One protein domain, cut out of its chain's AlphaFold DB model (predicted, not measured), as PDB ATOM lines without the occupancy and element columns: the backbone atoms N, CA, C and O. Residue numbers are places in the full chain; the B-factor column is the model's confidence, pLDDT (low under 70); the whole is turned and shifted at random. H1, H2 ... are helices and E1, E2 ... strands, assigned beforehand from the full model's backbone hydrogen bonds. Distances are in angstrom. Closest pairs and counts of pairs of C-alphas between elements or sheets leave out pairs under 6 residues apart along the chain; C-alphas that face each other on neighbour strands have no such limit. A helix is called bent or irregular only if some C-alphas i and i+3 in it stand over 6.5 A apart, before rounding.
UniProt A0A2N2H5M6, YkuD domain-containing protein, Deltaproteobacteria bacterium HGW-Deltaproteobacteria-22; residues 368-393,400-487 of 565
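Overview. This is residues 368 to 393 and 400 to 487 of the 565 residues of the protein "YkuD domain-containing protein" of Deltaproteobacteria bacterium HGW-Deltaproteobacteria-22 (UniProt A0A2N2H5M6). A strongly twisted five-stranded sheet, bent sharply where E2 and E3 turn, has the single helix H1 packed over part of one face, above E4 and E3. Past the far end of E3 a separate two-stranded ribbon of E1 and E7 runs crosswise, and after E7 residues 475 to 487 fold back past E1. The printed part has 114 residues with one named helix and seven named strands, in the order E1 E2 E3 E4 E5 H1 E6 E7; the large sheet is mixed, in the order E5 E4 E3 E2 E6, and the ribbon is antiparallel. The class is mostly strand, though under half of the residues are in named elements. The whole is compact, with a radius of gyration of the C-alphas of 13.7 A and a rounded outline of 38 by 32 by 27 A.

Along the chain. E1, residues 377 to 380, begins at C-alpha 377 (56.104, 297.054, 28.597). E2 is residues 383 to 391, 16.9 A long, and bends by 104 degrees at residue 386. E3, residues 401 to 412, is the longest strand by residues, 19.1 A, and bends by 110 degrees at residue 404. E4 is residues 415 to 419, 12.9 A, and E5 is residues 435 to 437. H1, residues 439 to 448, is 14.0 A long and begins at C-alpha 439 (40.006, 278.835, 26.742). E6 is residues 459 to 461. E7, residues 470 to 474, 12.9 A, ends at C-alpha 474 (50.721, 298.174, 32.360).

Arrangement. In the large sheet E3 and E2 are antiparallel, with N 390 and O 402 2.9 A apart and N 407 and O 386 2.8 A apart, within hydrogen-bond range. E3 and E4 form an antiparallel hairpin, with N 417 and O 409 at 2.9 A. E5 and E4 are parallel, with N 437 and O 418 at 2.9 A. E2 and E6 are antiparallel, with N 384 and O 460 at 2.9 A; E5 and E6 are the edge strands. H1 is on this sheet at a height of 8.3 A, giving two layers, a helix on one face of a sheet. It lies over E4 and E3, slantwise to the strands, at 39 degrees to E4 on the local plane. The closest C-alphas of H1 and E4 are those of Pro 439 and Gly 419, 4.7 A. In H1 every O i to N i+4 pair is within hydrogen-bond range. E1 and E7 are antiparallel, with N 379 and O 471 at 2.8 A. The closest C-alphas of E1 and E3 are those of Arg 380 and Phe 411, 5.7 A; E7 and H1 are apart.

Size, cuts and confidence. The two C-alphas farthest apart, those of Gly 456 and Asp 478, are 41.4 A apart. Residues 394 to 399 are not printed, and C-alphas 393 and 400 are 9.0 A apart across this cut. The link from E4 to E5, 15 residues, is long. The mean pLDDT of the printed part is 87.4; it is under 70 in residues 391 to 393, 400 to 401, 454 to 458 and 463 to 465.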
ATOM      1  N   GLY A 368      51.262 286.821  35.994       95.06
ATOM      2  CA  GLY A 368      52.322 286.336  36.865       95.06
ATOM      3  C   GLY A 368      52.071 286.670  38.329       95.06
ATOM      4  O   GLY A 368      51.777 287.823  38.654       95.06
ATOM      5  N   LYS A 369      52.168 285.663  39.199       93.25
ATOM      6  CA  LYS A 369      52.073 285.831  40.655       93.25
ATOM      7  C   LYS A 369      53.343 286.472  41.228       93.25
ATOM      8  O   LYS A 369      54.345 286.643  40.535       93.25
ATOM      9  N   GLU A 370      53.304 286.815  42.510       90.69
ATOM     10  CA  GLU A 370      54.482 287.294  43.234       90.69
ATOM     11  C   GLU A 370      55.658 286.306  43.102       90.69
ATOM     12  O   GLU A 370      55.473 285.091  43.179       90.69
ATOM     13  N   GLY A 371      56.851 286.834  42.818       88.81
ATOM     14  CA  GLY A 371      58.056 286.053  42.503       88.81
ATOM     15  C   GLY A 371      58.174 285.613  41.036       88.81
ATOM     16  O   GLY A 371      59.255 285.226  40.606       88.81
ATOM     17  N   TYR A 372      57.097 285.718  40.254       90.38
ATOM     18  CA  TYR A 372      57.050 285.332  38.840       90.38
ATOM     19  C   TYR A 372      56.306 286.371  37.998       90.38
ATOM     20  O   TYR A 372      55.388 286.052  37.242       90.38
ATOM     21  N   GLN A 373      56.659 287.642  38.165       93.81
ATOM     22  CA  GLN A 373      55.907 288.760  37.610       93.81
ATOM     23  C   GLN A 373      55.895 288.749  36.074       93.81
ATOM     24  O   GLN A 373      56.916 288.546  35.410       93.81
ATOM     25  N   THR A 374      54.727 289.048  35.499       96.19
ATOM     26  CA  THR A 374      54.612 289.368  34.072       96.19
ATOM     27  C   THR A 374      55.356 290.665  33.782       96.19
ATOM     28  O   THR A 374      55.222 291.649  34.511       96.19
ATOM     29  N   LYS A 375      56.145 290.690  32.707       96.19
ATOM     30  CA  LYS A 375      56.919 291.877  32.341       96.19
ATOM     31  C   LYS A 375      55.990 292.975  31.803       96.19
ATOM     32  O   LYS A 375      55.374 292.789  30.756       96.19
ATOM     33  N   SER A 376      55.944 294.132  32.469       96.81
ATOM     34  CA  SER A 376      55.305 295.339  31.924       96.81
ATOM     35  C   SER A 376      56.145 295.967  30.804       96.81
ATOM     36  O   SER A 376      57.378 295.851  30.789       96.81
ATOM     37  N   GLY A 377      55.479 296.596  29.836       96.00
ATOM     38  CA  GLY A 377      56.104 297.054  28.597       96.00
ATOM     39  C   GLY A 377      55.131 297.175  27.425       96.00
ATOM     40  O   GLY A 377      54.006 296.687  27.478       96.00
ATOM     41  N   ILE A 378      55.588 297.790  26.339       97.12
ATOM     42  CA  ILE A 378      54.967 297.716  25.016       97.12
ATOM     43  C   ILE A 378      55.775 296.727  24.180       97.12
ATOM     44  O   ILE A 378      56.981 296.900  23.968       97.12
ATOM     45  N   PHE A 379      55.090 295.697  23.701       95.81
ATOM     46  CA  PHE A 379      55.642 294.592  22.929       95.81
ATOM     47  C   PHE A 379      54.866 294.407  21.629       95.81
ATOM     48  O   PHE A 379      53.831 295.031  21.399       95.81
ATOM     49  N   ARG A 380      55.341 293.484  20.796       94.19
ATOM     50  CA  ARG A 380      54.550 292.911  19.711       94.19
ATOM     51  C   ARG A 380      54.573 291.400  19.809       94.19
ATOM     52  O   ARG A 380      55.611 290.828  20.148       94.19
ATOM     53  N   ILE A 381      53.455 290.760  19.472       94.44
ATOM     54  CA  ILE A 381      53.408 289.300  19.354       94.44
ATOM     55  C   ILE A 381      54.416 288.878  18.295       94.44
ATOM     56  O   ILE A 381      54.265 289.256  17.138       94.44
ATOM     57  N   TYR A 382      55.455 288.136  18.672       87.81
ATOM     58  CA  TYR A 382      56.509 287.715  17.745       87.81
ATOM     59  C   TYR A 382      56.327 286.287  17.237       87.81
ATOM     60  O   TYR A 382      56.876 285.926  16.199       87.81
ATOM     61  N   TRP A 383      55.573 285.470  17.968       87.50
ATOM     62  CA  TRP A 383      55.339 284.077  17.623       87.50
ATOM     63  C   TRP A 383      53.975 283.641  18.133       87.50
ATOM     64  O   TRP A 383      53.630 283.878  19.290       87.50
ATOM     65  N   LYS A 384      53.200 282.996  17.268       90.00
ATOM     66  CA  LYS A 384      51.944 282.347  17.630       90.00
ATOM     67  C   LYS A 384      52.061 280.863  17.347       90.00
ATOM     68  O   LYS A 384      52.497 280.487  16.264       90.00
ATOM     69  N   VAL A 385      51.624 280.027  18.277       84.81
ATOM     70  CA  VAL A 385      51.605 278.570  18.128       84.81
ATOM     71  C   VAL A 385      50.280 278.009  18.626       84.81
ATOM     72  O   VAL A 385      49.735 278.438  19.642       84.81
ATOM     73  N   THR A 386      49.745 277.078  17.848       84.00
ATOM     74  CA  THR A 386      48.419 276.476  18.032       84.00
ATOM     75  C   THR A 386      48.343 275.622  19.289       84.00
ATOM     76  O   THR A 386      47.418 275.809  20.072       84.00
ATOM     77  N   GLU A 387      49.342 274.768  19.517       85.94
ATOM     78  CA  GLU A 387      49.569 274.009  20.749       85.94
ATOM     79  C   GLU A 387      51.076 273.901  21.023       85.94
ATOM     80  O   GLU A 387      51.858 273.595  20.122       85.94
ATOM     81  N   THR A 388      51.500 274.131  22.264       83.12
ATOM     82  CA  THR A 388      52.891 273.912  22.694       83.12
ATOM     83  C   THR A 388      52.944 273.392  24.119       83.12
ATOM     84  O   THR A 388      52.094 273.721  24.941       83.12
ATOM     85  N   ASP A 389      53.968 272.613  24.450       80.81
ATOM     86  CA  ASP A 389      54.260 272.325  25.852       80.81
ATOM     87  C   ASP A 389      54.891 273.573  26.488       80.81
ATOM     88  O   ASP A 389      55.724 274.240  25.867       80.81
ATOM     89  N   MET A 390      54.507 273.888  27.724       76.75
ATOM     90  CA  MET A 390      55.101 274.966  28.515       76.75
ATOM     91  C   MET A 390      55.670 274.404  29.808       76.75
ATOM     92  O   MET A 390      54.975 273.719  30.555       76.75
ATOM     93  N   LYS A 391      56.942 274.696  30.066       68.81
ATOM     94  CA  LYS A 391      57.664 274.318  31.283       68.81
ATOM     95  C   LYS A 391      58.598 275.425  31.705       68.81
ATOM     96  O   LYS A 391      59.075 276.172  30.851       68.81
ATOM     97  N   ASN A 392      58.912 275.475  32.989       63.09
ATOM     98  CA  ASN A 392      60.053 276.248  33.448       63.09
ATOM     99  C   ASN A 392      61.381 275.504  33.262       63.09
ATOM    100  O   ASN A 392      61.429 274.331  32.874       63.09
ATOM    101  N   GLU A 393      62.471 276.240  33.480       47.38
ATOM    102  CA  GLU A 393      63.829 275.715  33.402       47.38
ATOM    103  C   GLU A 393      64.056 274.590  34.419       47.38
ATOM    104  O   GLU A 393      63.495 274.569  35.519       47.38
ATOM    105  N   TYR A 400      56.919 273.408  37.029       64.44
ATOM    106  CA  TYR A 400      55.651 273.198  36.338       64.44
ATOM    107  C   TYR A 400      55.890 272.727  34.905       64.44
ATOM    108  O   TYR A 400      56.851 273.107  34.238       64.44
ATOM    109  N   LEU A 401      54.976 271.889  34.433       62.97
ATOM    110  CA  LEU A 401      54.872 271.475  33.044       62.97
ATOM    111  C   LEU A 401      53.368 271.446  32.739       62.97
ATOM    112  O   LEU A 401      52.575 270.868  33.484       62.97
ATOM    113  N   ALA A 402      52.972 272.108  31.663       70.56
ATOM    114  CA  ALA A 402      51.642 272.036  31.088       70.56
ATOM    115  C   ALA A 402      51.811 271.528  29.658       70.56
ATOM    116  O   ALA A 402      52.497 272.148  28.843       70.56
ATOM    117  N   SER A 403      51.239 270.361  29.373       74.56
ATOM    118  CA  SER A 403      51.331 269.757  28.042       74.56
ATOM    119  C   SER A 403      50.272 270.356  27.123       74.56
ATOM    120  O   SER A 403      49.145 270.591  27.572       74.56
ATOM    121  N   SER A 404      50.618 270.558  25.852       83.19
ATOM    122  CA  SER A 404      49.684 270.967  24.791       83.19
ATOM    123  C   SER A 404      48.815 272.172  25.177       83.19
ATOM    124  O   SER A 404      47.583 272.127  25.107       83.19
ATOM    125  N   VAL A 405      49.469 273.237  25.645       89.25
ATOM    126  CA  VAL A 405      48.861 274.535  25.946       89.25
ATOM    127  C   VAL A 405      48.397 275.174  24.636       89.25
ATOM    128  O   VAL A 405      49.236 275.438  23.767       89.25
ATOM    129  N   PRO A 406      47.088 275.422  24.462       91.62
ATOM    130  CA  PRO A 406      46.564 275.917  23.202       91.62
ATOM    131  C   PRO A 406      46.669 277.443  23.075       91.62
ATOM    132  O   PRO A 406      46.704 278.176  24.069       91.62
ATOM    133  N   TRP A 407      46.664 277.914  21.827       93.56
ATOM    134  CA  TRP A 407      46.519 279.323  21.438       93.56
ATOM    135  C   TRP A 407      47.538 280.262  22.087       93.56
ATOM    136  O   TRP A 407      47.190 281.278  22.686       93.56
ATOM    137  N   SER A 408      48.817 279.916  21.973       94.88
ATOM    138  CA  SER A 408      49.894 280.670  22.614       94.88
ATOM    139  C   SER A 408      50.411 281.791  21.713       94.88
ATOM    140  O   SER A 408      50.779 281.548  20.565       94.88
ATOM    141  N   MET A 409      50.469 283.014  22.239       96.50
ATOM    142  CA  MET A 409      50.957 284.226  21.575       96.50
ATOM    143  C   MET A 409      52.097 284.843  22.392       96.50
ATOM    144  O   MET A 409      51.867 285.494  23.411       96.50
ATOM    145  N   PHE A 410      53.335 284.630  21.961       93.50
ATOM    146  CA  PHE A 410      54.533 285.066  22.670       93.50
ATOM    147  C   PHE A 410      54.863 286.531  22.392       93.50
ATOM    148  O   PHE A 410      54.853 286.969  21.239       93.50
ATOM    149  N   PHE A 411      55.211 287.268  23.448       94.75
ATOM    150  CA  PHE A 411      55.526 288.699  23.374       94.75
ATOM    151  C   PHE A 411      56.888 289.063  23.983       94.75
ATOM    152  O   PHE A 411      57.501 290.035  23.544       94.75
ATOM    153  N   TRP A 412      57.403 288.291  24.954       91.88
ATOM    154  CA  TRP A 412      58.673 288.620  25.614       91.88
ATOM    155  C   TRP A 412      59.402 287.415  26.214       91.88
ATOM    156  O   TRP A 412      58.938 286.863  27.203       91.88
ATOM    157  N   LYS A 413      60.583 287.054  25.687       85.88
ATOM    158  CA  LYS A 413      61.522 286.074  26.289       85.88
ATOM    159  C   LYS A 413      60.840 284.823  26.891       85.88
ATOM    160  O   LYS A 413      61.113 284.451  28.026       85.88
ATOM    161  N   GLY A 414      59.920 284.205  26.146       81.56
ATOM    162  CA  GLY A 414      59.176 283.019  26.595       81.56
ATOM    163  C   GLY A 414      57.859 283.296  27.338       81.56
ATOM    164  O   GLY A 414      57.070 282.374  27.501       81.56
ATOM    165  N   GLN A 415      57.564 284.541  27.720       92.81
ATOM    166  CA  GLN A 415      56.240 284.949  28.198       92.81
ATOM    167  C   GLN A 415      55.262 285.091  27.027       92.81
ATOM    168  O   GLN A 415      55.586 285.669  25.978       92.81
ATOM    169  N   ALA A 416      54.052 284.574  27.231       95.62
ATOM    170  CA  ALA A 416      52.990 284.534  26.237       95.62
ATOM    171  C   ALA A 416      51.620 284.830  26.850       95.62
ATOM    172  O   ALA A 416      51.423 284.647  28.050       95.62
ATOM    173  N   LEU A 417      50.670 285.239  26.012       98.44
ATOM    174  CA  LEU A 417      49.251 285.030  26.287       98.44
ATOM    175  C   LEU A 417      48.881 283.618  25.827       98.44
ATOM    176  O   LEU A 417      49.283 283.240  24.728       98.44
ATOM    177  N   HIS A 418      48.135 282.839  26.606       97.50
ATOM    178  CA  HIS A 418      47.709 281.502  26.169       97.50
ATOM    179  C   HIS A 418      46.459 280.999  26.897       97.50
ATOM    180  O   HIS A 418      46.084 281.516  27.951       97.50
ATOM    181  N   GLY A 419      45.838 279.945  26.356       95.50
ATOM    182  CA  GLY A 419      44.708 279.269  26.989       95.50
ATOM    183  C   GLY A 419      45.151 278.481  28.217       95.50
ATOM    184  O   GLY A 419      45.831 277.463  28.098       95.50
ATOM    185  N   ALA A 420      44.766 278.940  29.405       94.00
ATOM    186  CA  ALA A 420      45.004 278.228  30.651       94.00
ATOM    187  C   ALA A 420      43.823 277.304  30.929       94.00
ATOM    188  O   ALA A 420      42.828 277.690  31.537       94.00
ATOM    189  N   TYR A 421      43.929 276.063  30.460       90.88
ATOM    190  CA  TYR A 421      42.859 275.096  30.657       90.88
ATOM    191  C   TYR A 421      42.771 274.572  32.084       90.88
ATOM    192  O   TYR A 421      41.784 273.920  32.349       90.88
ATOM    193  N   TRP A 422      43.780 274.784  32.939       89.94
ATOM    194  CA  TRP A 422      43.987 274.093  34.222       89.94
ATOM    195  C   TRP A 422      43.443 274.813  35.461       89.94
ATOM    196  O   TRP A 422      43.532 274.279  36.569       89.94
ATOM    197  N   HIS A 423      42.938 276.035  35.320       91.06
ATOM    198  CA  HIS A 423      42.350 276.778  36.429       91.06
ATOM    199  C   HIS A 423      41.226 277.682  35.940       91.06
ATOM    200  O   HIS A 423      41.151 278.028  34.763       91.06
ATOM    201  N   ASP A 424      40.424 278.156  36.885       93.00
ATOM    202  CA  ASP A 424      39.327 279.079  36.620       93.00
ATOM    203  C   ASP A 424      39.401 280.312  37.532       93.00
ATOM    204  O   ASP A 424      38.398 280.804  38.019       93.00
ATOM    205  N   ASP A 425      40.603 280.815  37.818       93.25
ATOM    206  CA  ASP A 425      40.858 281.962  38.706       93.25
ATOM    207  C   ASP A 425      41.047 283.301  37.949       93.25
ATOM    208  O   ASP A 425      41.748 284.196  38.426       93.25
ATOM    209  N   PHE A 426      40.458 283.457  36.757       96.38
ATOM    210  CA  PHE A 426      40.612 284.676  35.945       96.38
ATOM    211  C   PHE A 426      40.159 285.924  36.712       96.38
ATOM    212  O   PHE A 426      39.063 285.938  37.280       96.38
ATOM    213  N   GLY A 427      41.020 286.945  36.744       96.25
ATOM    214  CA  GLY A 427      40.932 288.120  37.615       96.25
ATOM    215  C   GLY A 427      41.890 288.088  38.817       96.25
ATOM    216  O   GLY A 427      41.924 289.034  39.603       96.25
ATOM    217  N   ILE A 428      42.663 287.009  38.985       95.31
ATOM    218  CA  ILE A 428      43.639 286.831  40.070       95.31
ATOM    219  C   ILE A 428      44.980 286.366  39.476       95.31
ATOM    220  O   ILE A 428      44.977 285.419  38.685       95.31
ATOM    221  N   PRO A 429      46.134 286.936  39.883       95.62
ATOM    222  CA  PRO A 429      47.440 286.448  39.444       95.62
ATOM    223  C   PRO A 429      47.675 284.986  39.848       95.62
ATOM    224  O   PRO A 429      47.478 284.609  41.008       95.62
ATOM    225  N   LYS A 430      48.107 284.155  38.896       92.19
ATOM    226  CA  LYS A 430      48.312 282.704  39.086       92.19
ATOM    227  C   LYS A 430      49.494 282.130  38.319       92.19
ATOM    228  O   LYS A 430      49.993 281.079  38.712       92.19
ATOM    229  N   SER A 431      49.896 282.758  37.219       90.88
ATOM    230  CA  SER A 431      50.880 282.185  36.304       90.88
ATOM    231  C   SER A 431      52.312 282.365  36.818       90.88
ATOM    232  O   SER A 431      52.567 283.118  37.761       90.88
ATOM    233  N   HIS A 432      53.262 281.731  36.130       89.81
ATOM    234  CA  HIS A 432      54.700 281.947  36.306       89.81
ATOM    235  C   HIS A 432      55.266 282.967  35.297       89.81
ATOM    236  O   HIS A 432      56.355 282.783  34.758       89.81
ATOM    237  N   GLY A 433      54.497 284.015  34.989       90.44
ATOM    238  CA  GLY A 433      54.913 285.149  34.153       90.44
ATOM    239  C   GLY A 433      54.071 285.337  32.892       90.44
ATOM    240  O   GLY A 433      53.888 286.466  32.444       90.44
ATOM    241  N   CYS A 434      53.491 284.267  32.347       95.56
ATOM    242  CA  CYS A 434      52.555 284.354  31.224       95.56
ATOM    243  C   CYS A 434      51.258 285.103  31.584       95.56
ATOM    244  O   CYS A 434      50.931 285.312  32.751       95.56
ATOM    245  N   VAL A 435      50.482 285.483  30.578       98.25
ATOM    246  CA  VAL A 435      49.117 285.981  30.762       98.25
ATOM    247  C   VAL A 435      48.155 284.845  30.437       98.25
ATOM    248  O   VAL A 435      47.944 284.497  29.275       98.25
ATOM    249  N   ASN A 436      47.573 284.257  31.473       98.06
ATOM    250  CA  ASN A 436      46.594 283.191  31.330       98.06
ATOM    251  C   ASN A 436      45.244 283.779  30.906       98.06
ATOM    252  O   ASN A 436      44.724 284.699  31.545       98.06
ATOM    253  N   LEU A 437      44.669 283.194  29.859       98.50
ATOM    254  CA  LEU A 437      43.341 283.491  29.336       98.50
ATOM    255  C   LEU A 437      42.432 282.275  29.503       98.50
ATOM    256  O   LEU A 437      42.901 281.133  29.428       98.50
ATOM    257  N   ALA A 438      41.132 282.512  29.683       96.56
ATOM    258  CA  ALA A 438      40.158 281.433  29.604       96.56
ATOM    259  C   ALA A 438      40.190 280.810  28.201       96.56
ATOM    260  O   ALA A 438      40.472 281.522  27.236       96.56
ATOM    261  N   PRO A 439      39.920 279.502  28.043       95.38
ATOM    262  CA  PRO A 439      40.006 278.835  26.742       95.38
ATOM    263  C   PRO A 439      39.253 279.547  25.610       95.38
ATOM    264  O   PRO A 439      39.798 279.700  24.518       95.38
ATOM    265  N   LEU A 440      38.039 280.039  25.880       93.75
ATOM    266  CA  LEU A 440      37.236 280.776  24.901       93.75
ATOM    267  C   LEU A 440      37.880 282.114  24.510       93.75
ATOM    268  O   LEU A 440      37.987 282.416  23.321       93.75
ATOM    269  N   ASP A 441      38.384 282.866  25.489       97.50
ATOM    270  CA  ASP A 441      39.087 284.131  25.255       97.50
ATOM    271  C   ASP A 441      40.397 283.933  24.495       97.50
ATOM    272  O   ASP A 441      40.700 284.674  23.562       97.50
ATOM    273  N   ALA A 442      41.175 282.920  24.880       97.00
ATOM    274  CA  ALA A 442      42.436 282.578  24.241       97.00
ATOM    275  C   ALA A 442      42.229 282.255  22.766       97.00
ATOM    276  O   ALA A 442      42.930 282.803  21.917       97.00
ATOM    277  N   ARG A 443      41.230 281.420  22.461       92.06
ATOM    278  CA  ARG A 443      40.855 281.093  21.088       92.06
ATOM    279  C   ARG A 443      40.439 282.340  20.315       92.06
ATOM    280  O   ARG A 443      41.004 282.600  19.255       92.06
ATOM    281  N   TYR A 444      39.495 283.115  20.853       92.25
ATOM    282  CA  TYR A 444      38.997 284.327  20.205       92.25
ATOM    283  C   TYR A 444      40.140 285.294  19.879       92.25
ATOM    284  O   TYR A 444      40.302 285.703  18.731       92.25
ATOM    285  N   LEU A 445      40.981 285.616  20.865       95.81
ATOM    286  CA  LEU A 445      42.089 286.553  20.690       95.81
ATOM    287  C   LEU A 445      43.168 285.999  19.759       95.81
ATOM    288  O   LEU A 445      43.714 286.753  18.960       95.81
ATOM    289  N   PHE A 446      43.461 284.700  19.813       93.00
ATOM    290  CA  PHE A 446      44.432 284.070  18.923       93.00
ATOM    291  C   PHE A 446      43.973 284.065  17.466       93.00
ATOM    292  O   PHE A 446      44.784 284.313  16.574       93.00
ATOM    293  N   GLU A 447      42.694 283.814  17.204       86.00
ATOM    294  CA  GLU A 447      42.121 283.899  15.858       86.00
ATOM    295  C   GLU A 447      42.023 285.361  15.383       86.00
ATOM    296  O   GLU A 447      42.295 285.664  14.221       86.00
ATOM    297  N   TRP A 448      41.700 286.288  16.288       90.25
ATOM    298  CA  TRP A 448      41.533 287.710  15.988       90.25
ATOM    299  C   TRP A 448      42.859 288.458  15.761       90.25
ATOM    300  O   TRP A 448      42.912 289.370  14.926       90.25
ATOM    301  N   ALA A 449      43.920 288.102  16.490       91.62
ATOM    302  CA  ALA A 449      45.214 288.777  16.478       91.62
ATOM    303  C   ALA A 449      46.060 288.444  15.240       91.62
ATOM    304  O   ALA A 449      46.224 287.281  14.872       91.62
ATOM    305  N   SER A 450      46.709 289.452  14.662       86.38
ATOM    306  CA  SER A 450      47.743 289.269  13.635       86.38
ATOM    307  C   SER A 450      49.101 288.845  14.240       86.38
ATOM    308  O   SER A 450      49.411 289.231  15.371       86.38
ATOM    309  N   PRO A 451      49.948 288.113  13.489       78.50
ATOM    310  CA  PRO A 451      49.678 287.585  12.150       78.50
ATOM    311  C   PRO A 451      48.684 286.416  12.186       78.50
ATOM    312  O   PRO A 451      48.644 285.622  13.131       78.50
ATOM    313  N   SER A 452      47.863 286.305  11.146       76.88
ATOM    314  CA  SER A 452      46.967 285.158  11.000       76.88
ATOM    315  C   SER A 452      47.791 283.888  10.796       76.88
ATOM    316  O   SER A 452      48.761 283.886  10.035       76.88
ATOM    317  N   ILE A 453      47.404 282.804  11.470       72.31
ATOM    318  CA  ILE A 453      47.995 281.483  11.235       72.31
ATOM    319  C   ILE A 453      47.564 281.039   9.831       72.31
ATOM    320  O   ILE A 453      46.359 280.980   9.568       72.31
ATOM    321  N   PRO A 454      48.500 280.754   8.908       67.25
ATOM    322  CA  PRO A 454      48.138 280.171   7.624       67.25
ATOM    323  C   PRO A 454      47.388 278.856   7.838       67.25
ATOM    324  O   PRO A 454      47.719 278.093   8.744       67.25
ATOM    325  N   VAL A 455      46.397 278.565   7.000       60.22
ATOM    326  CA  VAL A 455      45.619 277.332   7.163       60.22
ATOM    327  C   VAL A 455      46.532 276.102   7.077       60.22
ATOM    328  O   VAL A 455      47.423 276.045   6.226       60.22
ATOM    329  N   GLY A 456      46.339 275.143   7.986       56.34
ATOM    330  CA  GLY A 456      47.196 273.965   8.142       56.34
ATOM    331  C   GLY A 456      48.559 274.220   8.802       56.34
ATOM    332  O   GLY A 456      49.320 273.267   8.973       56.34
ATOM    333  N   ALA A 457      48.896 275.461   9.172       63.72
ATOM    334  CA  ALA A 457      50.127 275.756   9.898       63.72
ATOM    335  C   ALA A 457      49.943 275.596  11.413       63.72
ATOM    336  O   ALA A 457      48.959 276.059  11.987       63.72
ATOM    337  N   ALA A 458      50.925 274.983  12.076       68.88
ATOM    338  CA  ALA A 458      50.912 274.833  13.533       68.88
ATOM    339  C   ALA A 458      51.406 276.091  14.275       68.88
ATOM    340  O   ALA A 458      51.113 276.264  15.459       68.88
ATOM    341  N   TYR A 459      52.157 276.966  13.602       79.31
ATOM    342  CA  TYR A 459      52.680 278.214  14.156       79.31
ATOM    343  C   TYR A 459      52.933 279.269  13.073       79.31
ATOM    344  O   TYR A 459      53.024 278.940  11.888       79.31
ATOM    345  N   VAL A 460      53.057 280.530  13.499       78.25
ATOM    346  CA  VAL A 460      53.471 281.667  12.670       78.25
ATOM    347  C   VAL A 460      54.448 282.582  13.423       78.25
ATOM    348  O   VAL A 460      54.203 282.925  14.581       78.25
ATOM    349  N   TRP A 461      55.540 282.989  12.775       81.12
ATOM    350  CA  TRP A 461      56.440 284.049  13.250       81.12
ATOM    351  C   TRP A 461      56.066 285.410  12.663       81.12
ATOM    352  O   TRP A 461      55.659 285.512  11.504       81.12
ATOM    353  N   SER A 462      56.235 286.458  13.463       83.88
ATOM    354  CA  SER A 462      56.138 287.844  13.005       83.88
ATOM    355  C   SER A 462      57.452 288.297  12.367       83.88
ATOM    356  O   SER A 462      58.526 287.776  12.668       83.88
ATOM    357  N   GLY A 463      57.371 289.303  11.502       68.81
ATOM    358  CA  GLY A 463      58.518 289.939  10.848       68.81
ATOM    359  C   GLY A 463      58.180 291.367  10.424       68.81
ATOM    360  O   GLY A 463      57.062 291.820  10.635       68.81
ATOM    361  N   GLU A 464      59.107 292.090   9.796       66.56
ATOM    362  CA  GLU A 464      58.907 293.509   9.433       66.56
ATOM    363  C   GLU A 464      57.633 293.755   8.604       66.56
ATOM    364  O   GLU A 464      56.877 294.698   8.856       66.56
ATOM    365  N   ASN A 465      57.347 292.846   7.668       67.56
ATOM    366  CA  ASN A 465      56.165 292.903   6.807       67.56
ATOM    367  C   ASN A 465      54.887 292.380   7.482       67.56
ATOM    368  O   ASN A 465      53.797 292.624   6.980       67.56
ATOM    369  N   ARG A 466      54.999 291.668   8.608       74.69
ATOM    370  CA  ARG A 466      53.874 291.136   9.392       74.69
ATOM    371  C   ARG A 466      54.193 291.275  10.872       74.69
ATOM    372  O   ARG A 466      54.580 290.302  11.519       74.69
ATOM    373  N   PRO A 467      54.104 292.493  11.409       79.00
ATOM    374  CA  PRO A 467      54.808 292.848  12.634       79.00
ATOM    375  C   PRO A 467      54.173 292.288  13.907       79.00
ATOM    376  O   PRO A 467      54.632 292.606  14.996       79.00
ATOM    377  N   GLY A 468      53.109 291.491  13.788       88.75
ATOM    378  CA  GLY A 468      52.254 291.124  14.905       88.75
ATOM    379  C   GLY A 468      51.551 292.324  15.527       88.75
ATOM    380  O   GLY A 468      51.922 293.486  15.324       88.75
ATOM    381  N   ILE A 469      50.497 292.036  16.282       93.12
ATOM    382  CA  ILE A 469      49.783 293.085  17.007       93.12
ATOM    383  C   ILE A 469      50.621 293.613  18.168       93.12
ATOM    384  O   ILE A 469      51.422 292.882  18.762       93.12
ATOM    385  N   VAL A 470      50.403 294.880  18.503       95.88
ATOM    386  CA  VAL A 470      50.974 295.490  19.703       95.88
ATOM    387  C   VAL A 470      50.278 294.932  20.942       95.88
ATOM    388  O   VAL A 470      49.059 294.753  20.957       95.88
ATOM    389  N   VAL A 471      51.060 294.677  21.987       97.50
ATOM    390  CA  VAL A 471      50.581 294.329  23.325       97.50
ATOM    391  C   VAL A 471      51.179 295.324  24.305       97.50
ATOM    392  O   VAL A 471      52.390 295.333  24.525       97.50
ATOM    393  N   GLN A 472      50.334 296.172  24.875       97.81
ATOM    394  CA  GLN A 472      50.683 297.057  25.972       97.81
ATOM    395  C   GLN A 472      50.355 296.355  27.290       97.81
ATOM    396  O   GLN A 472      49.234 295.908  27.498       97.81
ATOM    397  N   ILE A 473      51.338 296.255  28.176       98.19
ATOM    398  CA  ILE A 473      51.203 295.664  29.507       98.19
ATOM    399  C   ILE A 473      51.584 296.720  30.536       98.19
ATOM    400  O   ILE A 473      52.723 297.195  30.553       98.19
ATOM    401  N   ARG A 474      50.631 297.076  31.394       97.25
ATOM    402  CA  ARG A 474      50.721 298.174  32.360       97.25
ATOM    403  C   ARG A 474      50.601 297.660  33.779       97.25
ATOM    404  O   ARG A 474      49.801 296.769  34.052       97.25
ATOM    405  N   ASN A 475      51.358 298.256  34.692       95.81
ATOM    406  CA  ASN A 475      51.231 297.947  36.114       95.81
ATOM    407  C   ASN A 475      49.988 298.593  36.745       95.81
ATOM    408  O   ASN A 475      49.459 298.045  37.705       95.81
ATOM    409  N   ALA A 476      49.534 299.734  36.218       93.62
ATOM    410  CA  ALA A 476      48.398 300.506  36.717       93.62
ATOM    411  C   ALA A 476      47.766 301.367  35.607       93.62
ATOM    412  O   ALA A 476      48.286 301.436  34.490       93.62
ATOM    413  N   ASP A 477      46.653 302.036  35.920       90.19
ATOM    414  CA  ASP A 477      45.848 302.813  34.966       90.19
ATOM    415  C   ASP A 477      46.575 303.990  34.316       90.19
ATOM    416  O   ASP A 477      46.329 304.293  33.152       90.19
ATOM    417  N   ASP A 478      47.479 304.624  35.044       85.81
ATOM    418  CA  ASP A 478      48.277 305.773  34.625       85.81
ATOM    419  C   ASP A 478      49.687 305.373  34.156       85.81
ATOM    420  O   ASP A 478      50.527 306.224  33.848       85.81
ATOM    421  N   ASP A 479      49.974 304.068  34.078       87.38
ATOM    422  CA  ASP A 479      51.299 303.590  33.709       87.38
ATOM    423  C   ASP A 479      51.609 303.853  32.228       87.38
ATOM    424  O   ASP A 479      50.829 303.541  31.324       87.38
ATOM    425  N   SER A 480      52.809 304.380  31.989       86.38
ATOM    426  CA  SER A 480      53.374 304.663  30.670       86.38
ATOM    427  C   SER A 480      54.586 303.752  30.451       86.38
ATOM    428  O   SER A 480      55.716 304.146  30.753       86.38
ATOM    429  N   PRO A 481      54.364 302.504  30.005       91.12
ATOM    430  CA  PRO A 481      55.416 301.501  29.922       91.12
ATOM    431  C   PRO A 481      56.417 301.770  28.788       91.12
ATOM    432  O   PRO A 481      56.075 302.319  27.739       91.12
ATOM    433  N   MET A 482      57.656 301.306  28.974       91.44
ATOM    434  CA  MET A 482      58.703 301.353  27.946       91.44
ATOM    435  C   MET A 482      58.388 300.453  26.746       91.44
ATOM    436  O   MET A 482      57.764 299.402  26.893       91.44
ATOM    437  N   VAL A 483      58.920 300.802  25.572       93.62
ATOM    438  CA  VAL A 483      58.863 299.957  24.368       93.62
ATOM    439  C   VAL A 483      60.073 299.025  24.317       93.62
ATOM    440  O   VAL A 483      61.219 299.478  24.404       93.62
ATOM    441  N   PHE A 484      59.828 297.727  24.133       92.25
ATOM    442  CA  PHE A 484      60.858 296.688  24.184       92.25
ATOM    443  C   PHE A 484      61.022 295.908  22.877       92.25
ATOM    444  O   PHE A 484      60.102 295.763  22.072       92.25
ATOM    445  N   GLY A 485      62.217 295.333  22.706       87.19
ATOM    446  CA  GLY A 485      62.533 294.432  21.600       87.19
ATOM    447  C   GLY A 485      62.309 295.075  20.232       87.19
ATOM    448  O   GLY A 485      62.475 296.282  20.058       87.19
ATOM    449  N   TYR A 486      61.896 294.264  19.259       87.12
ATOM    450  CA  TYR A 486      61.655 294.736  17.896       87.12
ATOM    451  C   TYR A 486      60.445 295.681  17.777       87.12
ATOM    452  O   TYR A 486      60.334 296.378  16.773       87.12
ATOM    453  N   ALA A 487      59.588 295.799  18.805       88.88
ATOM    454  CA  ALA A 487      58.511 296.791  18.819       88.88
ATOM    455  C   ALA A 487      59.049 298.228  18.684       88.88
ATOM    456  O   ALA A 487      58.392 299.066  18.070       88.88
TER     457      ALA A 487